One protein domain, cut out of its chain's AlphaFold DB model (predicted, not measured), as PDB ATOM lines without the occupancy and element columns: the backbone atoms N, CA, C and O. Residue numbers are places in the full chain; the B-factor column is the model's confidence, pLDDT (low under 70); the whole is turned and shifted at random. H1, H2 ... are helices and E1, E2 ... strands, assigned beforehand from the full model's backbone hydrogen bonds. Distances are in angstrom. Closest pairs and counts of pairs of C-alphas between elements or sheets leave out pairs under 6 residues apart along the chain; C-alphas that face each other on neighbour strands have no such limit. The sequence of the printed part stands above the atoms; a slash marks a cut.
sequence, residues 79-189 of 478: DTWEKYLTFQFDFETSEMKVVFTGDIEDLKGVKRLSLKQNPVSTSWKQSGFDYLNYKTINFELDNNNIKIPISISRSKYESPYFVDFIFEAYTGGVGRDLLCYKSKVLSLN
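Overview. This is residues 79 to 189 of the 478 residues of an uncharacterized protein of Gammaproteobacteria bacterium (UniProt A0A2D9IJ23). Two antiparallel sheets stand partly face to face: a strongly twisted sheet of four strands, E4, E3, E6 and E7, and a smaller one of three, E1, E2 and E5. E1 comes near E7 along one border and E4 near E5 along the other, as in a flattened barrel that is not closed; H1 and H2 lie toward one end of the long axis, H3 and the long link from E5 to E6 toward the other. The printed part has 111 residues, with named elements in the order H1 E1 E2 H2 E3 H3 E4 E5 E6 E7, and its class is mixed, helices and strands. It is only just compact, close to loose, with a radius of gyration of the C-alphas of 15.4 A and spans of 47 by 36 by 21 A.

Arrangement. The larger sheet runs E4, residues 135 to 139, E3, residues 110 to 120, E6, residues 162 to 172, and E7, residues 177 to 188. E3 and E6 are antiparallel at 160 degrees, with N 116 and O 166 within hydrogen-bond range at 2.8 A. E4 and E3 have N 115 and O 137 at 2.8 A. E6 and E7 form a hairpin, with N 167 and O 183 at 2.8 A; E7 bends by 74 degrees at residue 180. The smaller sheet runs E1, residues 85 to 90, E2, residues 95 to 100, and E5, residues 145 to 149. E1 and E2 form a hairpin, with N 88 and O 97 at 2.9 A, and E2 and E5 have N 96 and O 148 at 2.8 A. Between the sheets, the closest C-alphas of E1 and E7, Phe 87 and Val 185, are 6.6 A apart, and those of E4 and E5, Phe 139 and Ile 148, 8.0 A. E2 is apart from E3, E6 and E7. H3, residues 129 to 133, is on the larger sheet at a height over the sheet of 7.4 A, over none of its strands. H1, residues 79 to 84, only grazes each sheet and is only just on the larger one, with 5 pairs of C-alphas within 10 A. H2, residues 104 to 107, is on neither sheet; it is close but not clearly touching H1, the closest C-alphas, Thr 80 and Asp 106, being 7.9 A apart. H1 has every O i to N i+4 pair within hydrogen-bond range, H3 has 0 of 1 but 2 of 2 O i to N i+3 pairs, and H2 is too short for an i+4 pair.

Along the chain. H1 begins at C-alpha 79, (86.026, 137.688, 21.394). E6 is 31.5 A long from first to last C-alpha, E7 28.0 A and E3 27.5 A. E7 ends at C-alpha 188, (74.633, 144.328, -0.311).

Size, cuts and confidence. The C-alphas of Glu 105 and Tyr 157, the two farthest apart, are 47.1 A apart. The printed part has no cut. The link from E5 to E6, residues 150 to 161, is long. The mean pLDDT of the printed part is 85.0; residue 79, residues 121 to 127 and residues 173 to 175 are under 70.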
ATOM      1  N   ASP A  79      84.778 137.925  22.124       66.94
ATOM      2  CA  ASP A  79      86.026 137.688  21.394       66.94
ATOM      3  C   ASP A  79      86.054 136.325  20.683       66.94
ATOM      4  O   ASP A  79      86.720 136.177  19.658       66.94
ATOM      5  N   THR A  80      85.297 135.337  21.169       72.62
ATOM      6  CA  THR A  80      85.169 134.005  20.552       72.62
ATOM      7  C   THR A  80      84.571 134.117  19.154       72.62
ATOM      8  O   THR A  80      85.097 133.558  18.192       72.62
ATOM      9  N   TRP A  81      83.488 134.886  19.026       81.62
ATOM     10  CA  TRP A  81      82.782 135.062  17.761       81.62
ATOM     11  C   TRP A  81      83.611 135.862  16.764       81.62
ATOM     12  O   TRP A  81      83.769 135.441  15.625       81.62
ATOM     13  N   GLU A  82      84.193 136.980  17.196       77.12
ATOM     14  CA  GLU A  82      84.969 137.856  16.310       77.12
ATOM     15  C   GLU A  82      86.276 137.208  15.829       77.12
ATOM     16  O   GLU A  82      86.736 137.494  14.724       77.12
ATOM     17  N   LYS A  83      86.870 136.318  16.634       81.81
ATOM     18  CA  LYS A  83      88.138 135.658  16.305       81.81
ATOM     19  C   LYS A  83      87.968 134.384  15.486       81.81
ATOM     20  O   LYS A  83      88.813 134.099  14.638       81.81
ATOM     21  N   TYR A  84      86.938 133.592  15.774       85.88
ATOM     22  CA  TYR A  84      86.821 132.240  15.234       85.88
ATOM     23  C   TYR A  84      85.699 132.070  14.216       85.88
ATOM     24  O   TYR A  84      85.683 131.047  13.538       85.88
ATOM     25  N   LEU A  85      84.782 133.031  14.072       88.44
ATOM     26  CA  LEU A  85      83.706 132.960  13.086       88.44
ATOM     27  C   LEU A  85      84.003 133.875  11.896       88.44
ATOM     28  O   LEU A  85      84.150 135.085  12.037       88.44
ATOM     29  N   THR A  86      84.068 133.296  10.700       91.31
ATOM     30  CA  THR A  86      84.319 134.027   9.454       91.31
ATOM     31  C   THR A  86      83.132 133.904   8.507       91.31
ATOM     32  O   THR A  86      82.623 132.804   8.285       91.31
ATOM     33  N   PHE A  87      82.749 135.028   7.901       93.38
ATOM     34  CA  PHE A  87      81.731 135.121   6.854       93.38
ATOM     35  C   PHE A  87      82.393 135.504   5.533       93.38
ATOM     36  O   PHE A  87      83.118 136.496   5.460       93.38
ATOM     37  N   GLN A  88      82.163 134.712   4.489       93.44
ATOM     38  CA  GLN A  88      82.672 134.967   3.143       93.44
ATOM     39  C   GLN A  88      81.519 134.864   2.154       93.44
ATOM     40  O   GLN A  88      80.929 133.798   2.003       93.44
ATOM     41  N   PHE A  89      81.211 135.970   1.484       93.81
ATOM     42  CA  PHE A  89      80.176 136.003   0.461       93.81
ATOM     43  C   PHE A  89      80.783 135.823  -0.926       93.81
ATOM     44  O   PHE A  89      81.698 136.557  -1.308       93.81
ATOM     45  N   ASP A  90      80.268 134.851  -1.667       92.38
ATOM     46  CA  ASP A  90      80.580 134.653  -3.075       92.38
ATOM     47  C   ASP A  90      79.577 135.436  -3.927       92.38
ATOM     48  O   ASP A  90      78.388 135.118  -3.981       92.38
ATOM     49  N   PHE A  91      80.070 136.480  -4.593       89.31
ATOM     50  CA  PHE A  91      79.248 137.370  -5.404       89.31
ATOM     51  C   PHE A  91      78.717 136.710  -6.676       89.31
ATOM     52  O   PHE A  91      77.679 137.151  -7.152       89.31
ATOM     53  N   GLU A  92      79.374 135.671  -7.197       88.62
ATOM     54  CA  GLU A  92      78.972 135.008  -8.443       88.62
ATOM     55  C   GLU A  92      77.892 133.952  -8.190       88.62
ATOM     56  O   GLU A  92      76.939 133.820  -8.958       88.62
ATOM     57  N   THR A  93      78.019 133.204  -7.091       90.75
ATOM     58  CA  THR A  93      77.066 132.142  -6.725       90.75
ATOM     59  C   THR A  93      75.972 132.608  -5.765       90.75
ATOM     60  O   THR A  93      74.981 131.906  -5.582       90.75
ATOM     61  N   SER A  94      76.107 133.811  -5.189       93.00
ATOM     62  CA  SER A  94      75.235 134.338  -4.128       93.00
ATOM     63  C   SER A  94      75.174 133.433  -2.891       93.00
ATOM     64  O   SER A  94      74.133 133.297  -2.251       93.00
ATOM     65  N   GLU A  95      76.295 132.808  -2.533       94.62
ATOM     66  CA  GLU A  95      76.409 131.952  -1.350       94.62
ATOM     67  C   GLU A  95      77.169 132.663  -0.221       94.62
ATOM     68  O   GLU A  95      78.262 133.196  -0.414       94.62
ATOM     69  N   MET A  96      76.623 132.621   0.995       94.88
ATOM     70  CA  MET A  96      77.327 133.008   2.215       94.88
ATOM     71  C   MET A  96      77.964 131.771   2.849       94.88
ATOM     72  O   MET A  96      77.271 130.914   3.401       94.88
ATOM     73  N   LYS A  97      79.293 131.681   2.807       95.06
ATOM     74  CA  LYS A  97      80.056 130.661   3.522       95.06
ATOM     75  C   LYS A  97      80.351 131.136   4.941       95.06
ATOM     76  O   LYS A  97      80.991 132.169   5.136       95.06
ATOM     77  N   VAL A  98      79.929 130.345   5.918       94.19
ATOM     78  CA  VAL A  98      80.208 130.563   7.339       94.19
ATOM     79  C   VAL A  98      81.180 129.487   7.799       94.19
ATOM     80  O   VAL A  98      80.956 128.304   7.547       94.19
ATOM     81  N   VAL A  99      82.280 129.884   8.437       92.31
ATOM     82  CA  VAL A  99      83.293 128.958   8.962       92.31
ATOM     83  C   VAL A  99      83.601 129.320  10.402       92.31
ATOM     84  O   VAL A  99      83.960 130.461  10.683       92.31
ATOM     85  N   PHE A 100      83.494 128.340  11.290       89.75
ATOM     86  CA  PHE A 100      83.935 128.435  12.671       89.75
ATOM     87  C   PHE A 100      85.261 127.680  12.839       89.75
ATOM     88  O   PHE A 100      85.395 126.538  12.415       89.75
ATOM     89  N   THR A 101      86.279 128.302  13.421       88.25
ATOM     90  CA  THR A 101      87.600 127.678  13.633       88.25
ATOM     91  C   THR A 101      87.945 127.505  15.111       88.25
ATOM     92  O   THR A 101      89.097 127.216  15.432       88.25
ATOM     93  N   GLY A 102      86.984 127.755  16.002       83.31
ATOM     94  CA  GLY A 102      87.131 127.614  17.450       83.31
ATOM     95  C   GLY A 102      86.850 126.189  17.916       83.31
ATOM     96  O   GLY A 102      86.614 125.292  17.101       83.31
ATOM     97  N   ASP A 103      86.872 125.981  19.232       80.69
ATOM     98  CA  ASP A 103      86.453 124.708  19.813       80.69
ATOM     99  C   ASP A 103      84.922 124.634  19.798       80.69
ATOM    100  O   ASP A 103      84.235 125.568  20.209       80.69
ATOM    101  N   ILE A 104      84.361 123.530  19.305       74.19
ATOM    102  CA  ILE A 104      82.904 123.347  19.241       74.19
ATOM    103  C   ILE A 104      82.273 123.335  20.640       74.19
ATOM    104  O   ILE A 104      81.091 123.635  20.803       74.19
ATOM    105  N   GLU A 105      83.074 123.032  21.662       74.56
ATOM    106  CA  GLU A 105      82.706 123.135  23.070       74.56
ATOM    107  C   GLU A 105      82.301 124.562  23.470       74.56
ATOM    108  O   GLU A 105      81.388 124.726  24.285       74.56
ATOM    109  N   ASP A 106      82.873 125.589  22.827       74.62
ATOM    110  CA  ASP A 106      82.512 126.997  23.039       74.62
ATOM    111  C   ASP A 106      81.066 127.295  22.590       74.62
ATOM    112  O   ASP A 106      80.452 128.270  23.025       74.62
ATOM    113  N   LEU A 107      80.481 126.424  21.757       76.81
ATOM    114  CA  LEU A 107      79.112 126.537  21.254       76.81
ATOM    115  C   LEU A 107      78.081 125.780  22.105       76.81
ATOM    116  O   LEU A 107      76.889 125.863  21.817       76.81
ATOM    117  N   LYS A 108      78.476 125.078  23.179       74.44
ATOM    118  CA  LYS A 108      77.554 124.259  24.000       74.44
ATOM    119  C   LYS A 108      76.366 125.025  24.596       74.44
ATOM    120  O   LYS A 108      75.328 124.424  24.874       74.44
ATOM    121  N   GLY A 109      76.507 126.336  24.800       75.75
ATOM    122  CA  GLY A 109      75.445 127.223  25.292       75.75
ATOM    123  C   GLY A 109      74.520 127.783  24.205       75.75
ATOM    124  O   GLY A 109      73.506 128.407  24.524       75.75
ATOM    125  N   VAL A 110      74.851 127.569  22.932       85.50
ATOM    126  CA  VAL A 110      74.113 128.091  21.783       85.50
ATOM    127  C   VAL A 110      73.022 127.102  21.393       85.50
ATOM    128  O   VAL A 110      73.267 125.914  21.204       85.50
ATOM    129  N   LYS A 111      71.791 127.597  21.286       88.00
ATOM    130  CA  LYS A 111      70.628 126.815  20.851       88.00
ATOM    131  C   LYS A 111      70.265 127.054  19.402       88.00
ATOM    132  O   LYS A 111      69.774 126.138  18.754       88.00
ATOM    133  N   ARG A 112      70.505 128.264  18.900       91.19
ATOM    134  CA  ARG A 112      70.154 128.631  17.533       91.19
ATOM    135  C   ARG A 112      71.132 129.648  16.980       91.19
ATOM    136  O   ARG A 112      71.489 130.611  17.660       91.19
ATOM    137  N   LEU A 113      71.520 129.433  15.731       92.25
ATOM    138  CA  LEU A 113      72.232 130.399  14.910       92.25
ATOM    139  C   LEU A 113      71.305 130.853  13.793       92.25
ATOM    140  O   LEU A 113      70.568 130.050  13.214       92.25
ATOM    141  N   SER A 114      71.341 132.142  13.484       95.06
ATOM    142  CA  SER A 114      70.613 132.671  12.345       95.06
ATOM    143  C   SER A 114      71.361 133.778  11.633       95.06
ATOM    144  O   SER A 114      72.108 134.551  12.229       95.06
ATOM    145  N   LEU A 115      71.115 133.867  10.333       95.75
ATOM    146  CA  LEU A 115      71.485 134.992   9.501       95.75
ATOM    147  C   LEU A 115      70.204 135.742   9.151       95.75
ATOM    148  O   LEU A 115      69.347 135.237   8.425       95.75
ATOM    149  N   LYS A 116      70.056 136.941   9.698       94.31
ATOM    150  CA  LYS A 116      68.934 137.823   9.414       94.31
ATOM    151  C   LYS A 116      69.263 138.699   8.211       94.31
ATOM    152  O   LYS A 116      70.261 139.415   8.220       94.31
ATOM    153  N   GLN A 117      68.417 138.631   7.195       93.56
ATOM    154  CA  GLN A 117      68.409 139.501   6.031       93.56
ATOM    155  C   GLN A 117      67.474 140.676   6.319       93.56
ATOM    156  O   GLN A 117      66.300 140.475   6.631       93.56
ATOM    157  N   ASN A 118      68.013 141.889   6.274       90.94
ATOM    158  CA  ASN A 118      67.341 143.086   6.751       90.94
ATOM    159  C   ASN A 118      67.426 144.210   5.707       90.94
ATOM    160  O   ASN A 118      68.508 144.776   5.526       90.94
ATOM    161  N   PRO A 119      66.329 144.556   5.014       88.31
ATOM    162  CA  PRO A 119      66.321 145.678   4.087       88.31
ATOM    163  C   PRO A 119      66.413 146.986   4.882       88.31
ATOM    164  O   PRO A 119      65.595 147.286   5.749       88.31
ATOM    165  N   VAL A 120      67.448 147.770   4.605       82.94
ATOM    166  CA  VAL A 120      67.675 149.093   5.183       82.94
ATOM    167  C   VAL A 120      67.094 150.111   4.220       82.94
ATOM    168  O   VAL A 120      67.793 150.663   3.365       82.94
ATOM    169  N   SER A 121      65.788 150.325   4.330       67.50
ATOM    170  CA  SER A 121      65.124 151.374   3.571       67.50
ATOM    171  C   SER A 121      65.409 152.729   4.219       67.50
ATOM    172  O   SER A 121      65.218 152.921   5.417       67.50
ATOM    173  N   THR A 122      65.908 153.678   3.430       53.81
ATOM    174  CA  THR A 122      66.113 155.077   3.847       53.81
ATOM    175  C   THR A 122      64.933 155.972   3.464       53.81
ATOM    176  O   THR A 122      64.982 157.184   3.680       53.81
ATOM    177  N   SER A 123      63.884 155.395   2.871       56.94
ATOM    178  CA  SER A 123      62.758 156.108   2.279       56.94
ATOM    179  C   SER A 123      61.437 155.667   2.898       56.94
ATOM    180  O   SER A 123      61.181 154.481   3.071       56.94
ATOM    181  N   TRP A 124      60.559 156.641   3.134       52.38
ATOM    182  CA  TRP A 124      59.159 156.434   3.518       52.38
ATOM    183  C   TRP A 124      58.293 155.887   2.365       52.38
ATOM    184  O   TRP A 124      57.129 155.566   2.567       52.38
ATOM    185  N   LYS A 125      58.838 155.813   1.141       55.28
ATOM    186  CA  LYS A 125      58.156 155.325  -0.067       55.28
ATOM    187  C   LYS A 125      58.529 153.873  -0.351       55.28
ATOM    188  O   LYS A 125      59.339 153.610  -1.238       55.28
ATOM    189  N   GLN A 126      57.982 152.955   0.432       67.38
ATOM    190  CA  GLN A 126      58.144 151.526   0.187       67.38
ATOM    191  C   GLN A 126      57.002 151.012  -0.688       67.38
ATOM    192  O   GLN A 126      55.854 151.425  -0.528       67.38
ATOM    193  N   SER A 127      57.328 150.113  -1.612       69.00
ATOM    194  CA  SER A 127      56.392 149.492  -2.559       69.00
ATOM    195  C   SER A 127      55.795 148.175  -2.042       69.00
ATOM    196  O   SER A 127      55.200 147.433  -2.816       69.00
ATOM    197  N   GLY A 128      56.034 147.834  -0.769       77.88
ATOM    198  CA  GLY A 128      55.704 146.533  -0.169       77.88
ATOM    199  C   GLY A 128      56.695 145.410  -0.516       77.88
ATOM    200  O   GLY A 128      56.855 144.458   0.245       77.88
ATOM    201  N   PHE A 129      57.453 145.529  -1.612       86.00
ATOM    202  CA  PHE A 129      58.411 144.496  -2.034       86.00
ATOM    203  C   PHE A 129      59.621 144.332  -1.103       86.00
ATOM    204  O   PHE A 129      60.142 143.216  -0.998       86.00
ATOM    205  N   ASP A 130      59.977 145.370  -0.339       85.00
ATOM    206  CA  ASP A 130      61.021 145.309   0.692       85.00
ATOM    207  C   ASP A 130      60.751 144.162   1.693       85.00
ATOM    208  O   ASP A 130      61.687 143.536   2.198       85.00
ATOM    209  N   TYR A 131      59.480 143.800   1.919       87.00
ATOM    210  CA  TYR A 131      59.075 142.722   2.830       87.00
ATOM    211  C   TYR A 131      59.646 141.371   2.411       87.00
ATOM    212  O   TYR A 131      60.016 140.558   3.257       87.00
ATOM    213  N   LEU A 132      59.794 141.142   1.102       88.00
ATOM    214  CA  LEU A 132      60.333 139.895   0.556       88.00
ATOM    215  C   LEU A 132      61.810 139.696   0.895       88.00
ATOM    216  O   LEU A 132      62.320 138.572   0.812       88.00
ATOM    217  N   ASN A 133      62.491 140.777   1.279       89.62
ATOM    218  CA  ASN A 133      63.882 140.764   1.683       89.62
ATOM    219  C   ASN A 133      64.086 140.811   3.198       89.62
ATOM    220  O   ASN A 133      65.233 140.719   3.626       89.62
ATOM    221  N   TYR A 134      63.023 140.885   4.001       90.44
ATOM    222  CA  TYR A 134      63.098 140.716   5.450       90.44
ATOM    223  C   TYR A 134      62.910 139.241   5.823       90.44
ATOM    224  O   TYR A 134      61.806 138.704   5.761       90.44
ATOM    225  N   LYS A 135      64.006 138.556   6.172       90.44
ATOM    226  CA  LYS A 135      64.005 137.104   6.426       90.44
ATOM    227  C   LYS A 135      64.961 136.721   7.542       90.44
ATOM    228  O   LYS A 135      66.042 137.289   7.668       90.44
ATOM    229  N   THR A 136      64.616 135.679   8.289       91.81
ATOM    230  CA  THR A 136      65.525 135.034   9.244       91.81
ATOM    231  C   THR A 136      65.854 133.635   8.749       91.81
ATOM    232  O   THR A 136      64.975 132.783   8.659       91.81
ATOM    233  N   ILE A 137      67.127 133.391   8.442       94.31
ATOM    234  CA  ILE A 137      67.617 132.094   7.978       94.31
ATOM    235  C   ILE A 137      68.283 131.400   9.162       94.31
ATOM    236  O   ILE A 137      69.385 131.777   9.556       94.31
ATOM    237  N   ASN A 138      67.615 130.413   9.757       94.69
ATOM    238  CA  ASN A 138      68.222 129.576  10.793       94.69
ATOM    239  C   ASN A 138      69.165 128.558  10.146       94.69
ATOM    240  O   ASN A 138      68.851 128.022   9.083       94.69
ATOM    241  N   PHE A 139      70.301 128.285  10.782       93.31
ATOM    242  CA  PHE A 139      71.286 127.351  10.250       93.31
ATOM    243  C   PHE A 139      72.051 126.631  11.363       93.31
ATOM    244  O   PHE A 139      72.104 127.092  12.502       93.31
ATOM    245  N   GLU A 140      72.672 125.511  11.010       90.44
ATOM    246  CA  GLU A 140      73.552 124.728  11.879       90.44
ATOM    247  C   GLU A 140      74.909 124.551  11.193       90.44
ATOM    248  O   GLU A 140      74.999 124.565   9.969       90.44
ATOM    249  N   LEU A 141      75.982 124.424  11.968       86.94
ATOM    250  CA  LEU A 141      77.318 124.205  11.416       86.94
ATOM    251  C   LEU A 141      77.542 122.701  11.211       86.94
ATOM    252  O   LEU A 141      77.507 121.946  12.179       86.94
ATOM    253  N   ASP A 142      77.834 122.280   9.980       83.69
ATOM    254  CA  ASP A 142      78.262 120.914   9.660       83.69
ATOM    255  C   ASP A 142      79.787 120.883   9.508       83.69
ATOM    256  O   ASP A 142      80.365 121.604   8.693       83.69
ATOM    257  N   ASN A 143      80.475 120.087  10.328       82.81
ATOM    258  CA  ASN A 143      81.942 120.074  10.393       82.81
ATOM    259  C   ASN A 143      82.536 121.499  10.478       82.81
ATOM    260  O   ASN A 143      83.446 121.872   9.730       82.81
ATOM    261  N   ASN A 144      81.966 122.312  11.373       87.12
ATOM    262  CA  ASN A 144      82.315 123.713  11.616       87.12
ATOM    263  C   ASN A 144      82.145 124.666  10.418       87.12
ATOM    264  O   ASN A 144      82.714 125.759  10.410       87.12
ATOM    265  N   ASN A 145      81.378 124.296   9.395       91.62
ATOM    266  CA  ASN A 145      81.098 125.184   8.277       91.62
ATOM    267  C   ASN A 145      79.679 125.008   7.729       91.62
ATOM    268  O   ASN A 145      79.010 124.016   7.985       91.62
ATOM    269  N   ILE A 146      79.204 126.001   6.984       95.31
ATOM    270  CA  ILE A 146      77.975 125.893   6.199       95.31
ATOM    271  C   ILE A 146      78.020 126.861   5.019       95.31
ATOM    272  O   ILE A 146      78.712 127.882   5.048       95.31
ATOM    273  N   LYS A 147      77.260 126.537   3.975       95.25
ATOM    274  CA  LYS A 147      76.928 127.446   2.883       95.25
ATOM    275  C   LYS A 147      75.450 127.788   2.947       95.25
ATOM    276  O   LYS A 147      74.610 126.894   2.945       95.25
ATOM    277  N   ILE A 148      75.152 129.076   2.994       95.44
ATOM    278  CA  ILE A 148      73.791 129.597   3.042       95.44
ATOM    279  C   ILE A 148      73.512 130.275   1.697       95.44
ATOM    280  O   ILE A 148      74.177 131.267   1.388       95.44
ATOM    281  N   PRO A 149      72.567 129.774   0.884       94.19
ATOM    282  CA  PRO A 149      72.173 130.461  -0.337       94.19
ATOM    283  C   PRO A 149      71.455 131.767   0.017       94.19
ATOM    284  O   PRO A 149      70.528 131.780   0.829       94.19
ATOM    285  N   ILE A 150      71.884 132.868  -0.594       92.75
ATOM    286  CA  ILE A 150      71.310 134.197  -0.400       92.75
ATOM    287  C   ILE A 150      70.519 134.571  -1.648       92.75
ATOM    288  O   ILE A 150      71.046 134.588  -2.757       92.75
ATOM    289  N   SER A 151      69.245 134.903  -1.457       90.62
ATOM    290  CA  SER A 151      68.377 135.410  -2.517       90.62
ATOM    291  C   SER A 151      67.849 136.775  -2.109       90.62
ATOM    292  O   SER A 151      67.116 136.908  -1.125       90.62
ATOM    293  N   ILE A 152      68.236 137.786  -2.884       89.50
ATOM    294  CA  ILE A 152      67.722 139.143  -2.746       89.50
ATOM    295  C   ILE A 152      66.777 139.393  -3.906       89.50
ATOM    296  O   ILE A 152      67.182 139.397  -5.072       89.50
ATOM    297  N   SER A 153      65.512 139.596  -3.565       88.62
ATOM    298  CA  SER A 153      64.497 139.962  -4.539       88.62
ATOM    299  C   SER A 153      64.684 141.411  -4.965       88.62
ATOM    300  O   SER A 153      65.087 142.234  -4.146       88.62
ATOM    301  N   ARG A 154      64.414 141.728  -6.232       86.50
ATOM    302  CA  ARG A 154      64.324 143.121  -6.663       86.50
ATOM    303  C   ARG A 154      63.164 143.375  -7.601       86.50
ATOM    304  O   ARG A 154      63.170 142.887  -8.729       86.50
ATOM    305  N   SER A 155      62.210 144.177  -7.147       83.62
ATOM    306  CA  SER A 155      61.085 144.627  -7.966       83.62
ATOM    307  C   SER A 155      61.476 145.812  -8.851       83.62
ATOM    308  O   SER A 155      62.386 146.580  -8.529       83.62
ATOM    309  N   LYS A 156      60.748 146.016  -9.957       82.19
ATOM    310  CA  LYS A 156      60.887 147.226 -10.791       82.19
ATOM    311  C   LYS A 156      60.513 148.517 -10.047       82.19
ATOM    312  O   LYS A 156      60.962 149.581 -10.458       82.19
ATOM    313  N   TYR A 157      59.727 148.403  -8.974       79.88
ATOM    314  CA  TYR A 157      59.240 149.514  -8.148       79.88
ATOM    315  C   TYR A 157      60.189 149.892  -7.005       79.88
ATOM    316  O   TYR A 157      60.011 150.901  -6.331       79.88
ATOM    317  N   GLU A 158      61.201 149.067  -6.735       74.81
ATOM    318  CA  GLU A 158      62.099 149.310  -5.614       74.81
ATOM    319  C   GLU A 158      63.164 150.354  -5.956       74.81
ATOM    320  O   GLU A 158      63.945 150.232  -6.911       74.81
ATOM    321  N   SER A 159      63.244 151.365  -5.093       71.31
ATOM    322  CA  SER A 159      64.390 152.268  -5.052       71.31
ATOM    323  C   SER A 159      65.648 151.507  -4.615       71.31
ATOM    324  O   SER A 159      65.549 150.510  -3.911       71.31
ATOM    325  N   PRO A 160      66.862 151.942  -4.992       71.94
ATOM    326  CA  PRO A 160      68.081 151.338  -4.463       71.94
ATOM    327  C   PRO A 160      68.126 151.421  -2.929       71.94
ATOM    328  O   PRO A 160      68.161 152.518  -2.375       71.94
ATOM    329  N   TYR A 161      68.190 150.274  -2.257       78.44
ATOM    330  CA  TYR A 161      68.431 150.177  -0.817       78.44
ATOM    331  C   TYR A 161      69.552 149.182  -0.511       78.44
ATOM    332  O   TYR A 161      70.038 148.460  -1.388       78.44
ATOM    333  N   PHE A 162      70.003 149.199   0.740       86.31
ATOM    334  CA  PHE A 162      70.969 148.233   1.242       86.31
ATOM    335  C   PHE A 162      70.238 147.065   1.885       86.31
ATOM    336  O   PHE A 162      69.284 147.267   2.624       86.31
ATOM    337  N   VAL A 163      70.720 145.852   1.659       90.25
ATOM    338  CA  VAL A 163      70.296 144.672   2.409       90.25
ATOM    339  C   VAL A 163      71.423 144.289   3.346       90.25
ATOM    340  O   VAL A 163      72.499 143.869   2.914       90.25
ATOM    341  N   ASP A 164      71.176 144.467   4.636       93.00
ATOM    342  CA  ASP A 164      72.102 144.099   5.689       93.00
ATOM    343  C   ASP A 164      71.905 142.640   6.080       93.00
ATOM    344  O   ASP A 164      70.790 142.182   6.317       93.00
ATOM    345  N   PHE A 165      73.017 141.924   6.201       94.19
ATOM    346  CA  PHE A 165      73.052 140.583   6.756       94.19
ATOM    347  C   PHE A 165      73.621 140.659   8.161       94.19
ATOM    348  O   PHE A 165      74.730 141.156   8.384       94.19
ATOM    349  N   ILE A 166      72.835 140.183   9.113       94.88
ATOM    350  CA  ILE A 166      73.114 140.267  10.536       94.88
ATOM    351  C   ILE A 166      73.162 138.843  11.070       94.88
ATOM    352  O   ILE A 166      72.168 138.124  11.040       94.88
ATOM    353  N   PHE A 167      74.322 138.431  11.556       93.88
ATOM    354  CA  PHE A 167      74.455 137.187  12.291       93.88
ATOM    355  C   PHE A 167      73.919 137.364  13.708       93.88
ATOM    356  O   PHE A 167      74.249 138.340  14.385       93.88
ATOM    357  N   GLU A 168      73.109 136.410  14.151       93.19
ATOM    358  CA  GLU A 168      72.490 136.375  15.468       93.19
ATOM    359  C   GLU A 168      72.671 134.975  16.067       93.19
ATOM    360  O   GLU A 168      72.413 133.962  15.412       93.19
ATOM    361  N   ALA A 169      73.124 134.918  17.317       90.44
ATOM    362  CA  ALA A 169      73.202 133.690  18.096       90.44
ATOM    363  C   ALA A 169      72.263 133.790  19.296       90.44
ATOM    364  O   ALA A 169      72.118 134.856  19.908       90.44
ATOM    365  N   TYR A 170      71.647 132.664  19.641       89.81
ATOM    366  CA  TYR A 170      70.692 132.571  20.731       89.81
ATOM    367  C   TYR A 170      71.067 131.458  21.701       89.81
ATOM    368  O   TYR A 170      71.483 130.373  21.291       89.81
ATOM    369  N   THR A 171      70.860 131.713  22.989       87.81
ATOM    370  CA  THR A 171      70.952 130.710  24.053       87.81
ATOM    371  C   THR A 171      69.564 130.234  24.480       87.81
ATOM    372  O   THR A 171      68.547 130.848  24.149       87.81
ATOM    373  N   GLY A 172      69.514 129.132  25.227       77.19
ATOM    374  CA  GLY A 172      68.269 128.585  25.755       77.19
ATOM    375  C   GLY A 172      67.749 129.418  26.920       77.19
ATOM    376  O   GLY A 172      68.441 129.582  27.922       77.19
ATOM    377  N   GLY A 173      66.519 129.914  26.805       64.81
ATOM    378  CA  GLY A 173      65.765 130.518  27.900       64.81
ATOM    379  C   GLY A 173      64.529 129.691  28.257       64.81
ATOM    380  O   GLY A 173      64.104 128.805  27.512       64.81
ATOM    381  N   VAL A 174      63.922 129.980  29.411       59.84
ATOM    382  CA  VAL A 174      62.662 129.339  29.819       59.84
ATOM    383  C   VAL A 174      61.554 129.764  28.849       59.84
ATOM    384  O   VAL A 174      61.151 130.924  28.825       59.84
ATOM    385  N   GLY A 175      61.092 128.827  28.019       60.91
ATOM    386  CA  GLY A 175      59.986 129.023  27.075       60.91
ATOM    387  C   GLY A 175      60.320 129.783  25.782       60.91
ATOM    388  O   GLY A 175      59.446 129.885  24.926       60.91
ATOM    389  N   ARG A 176      61.546 130.304  25.608       76.31
ATOM    390  CA  ARG A 176      62.010 130.931  24.354       76.31
ATOM    391  C   ARG A 176      63.532 131.027  24.264       76.31
ATOM    392  O   ARG A 176      64.214 131.119  25.282       76.31
ATOM    393  N   ASP A 177      64.034 131.118  23.040       83.69
ATOM    394  CA  ASP A 177      65.425 131.463  22.746       83.69
ATOM    395  C   ASP A 177      65.720 132.930  23.105       83.69
ATOM    396  O   ASP A 177      64.928 133.828  22.804       83.69
ATOM    397  N   LEU A 178      66.875 133.192  23.725       85.19
ATOM    398  CA  LEU A 178      67.325 134.538  24.099       85.19
ATOM    399  C   LEU A 178      68.516 134.960  23.239       85.19
ATOM    400  O   LEU A 178      69.529 134.260  23.208       85.19
ATOM    401  N   LEU A 179      68.406 136.109  22.563       87.19
ATOM    402  CA  LEU A 179      69.498 136.681  21.769       87.19
ATOM    403  C   LEU A 179      70.679 137.007  22.692       87.19
ATOM    404  O   LEU A 179      70.526 137.760  23.650       87.19
ATOM    405  N   CYS A 180      71.848 136.453  22.387       86.06
ATOM    406  CA  CYS A 180      73.058 136.605  23.201       86.06
ATOM    407  C   CYS A 180      74.217 137.256  22.433       86.06
ATOM    408  O   CYS A 180      75.085 137.872  23.046       86.06
ATOM    409  N   TYR A 181      74.235 137.152  21.102       87.88
ATOM    410  CA  TYR A 181      75.224 137.809  20.253       87.88
ATOM    411  C   TYR A 181      74.584 138.255  18.943       87.88
ATOM    412  O   TYR A 181      73.725 137.565  18.393       87.88
ATOM    413  N   LYS A 182      75.015 139.414  18.447       91.12
ATOM    414  CA  LYS A 182      74.556 140.004  17.192       91.12
ATOM    415  C   LYS A 182      75.692 140.782  16.544       91.12
ATOM    416  O   LYS A 182      76.323 141.603  17.207       91.12
ATOM    417  N   SER A 183      75.919 140.565  15.253       90.44
ATOM    418  CA  SER A 183      76.909 141.314  14.479       90.44
ATOM    419  C   SER A 183      76.477 141.468  13.025       90.44
ATOM    420  O   SER A 183      75.938 140.540  12.425       90.44
ATOM    421  N   LYS A 184      76.709 142.646  12.442       92.94
ATOM    422  CA  LYS A 184      76.505 142.875  11.007       92.94
ATOM    423  C   LYS A 184      77.695 142.290  10.251       92.94
ATOM    424  O   LYS A 184      78.828 142.682  10.508       92.94
ATOM    425  N   VAL A 185      77.431 141.391   9.306       93.62
ATOM    426  CA  VAL A 185      78.480 140.634   8.601       93.62
ATOM    427  C   VAL A 185      78.669 141.075   7.155       93.62
ATOM    428  O   VAL A 185      79.772 140.991   6.624       93.62
ATOM    429  N   LEU A 186      77.610 141.566   6.511       91.81
ATOM    430  CA  LEU A 186      77.639 142.000   5.117       91.81
ATOM    431  C   LEU A 186      76.556 143.053   4.870       91.81
ATOM    432  O   LEU A 186      75.548 143.105   5.572       91.81
ATOM    433  N   SER A 187      76.769 143.892   3.861       91.19
ATOM    434  CA  SER A 187      75.759 144.800   3.325       91.19
ATOM    435  C   SER A 187      75.835 144.775   1.801       91.19
ATOM    436  O   SER A 187      76.904 145.023   1.234       91.19
ATOM    437  N   LEU A 188      74.726 144.442   1.144       89.00
ATOM    438  CA  LEU A 188      74.633 144.328  -0.311       89.00
ATOM    439  C   LEU A 188      73.749 145.430  -0.896       89.00
ATOM    440  O   LEU A 188      72.731 145.794  -0.316       89.00
ATOM    441  N   ASN A 189      74.142 145.968  -2.047       85.38
ATOM    442  CA  ASN A 189      73.398 146.963  -2.813       85.38
ATOM    443  C   ASN A 189      73.772 146.898  -4.306       85.38
ATOM    444  O   ASN A 189      74.662 146.157  -4.716       85.38
TER     445      ASN A 189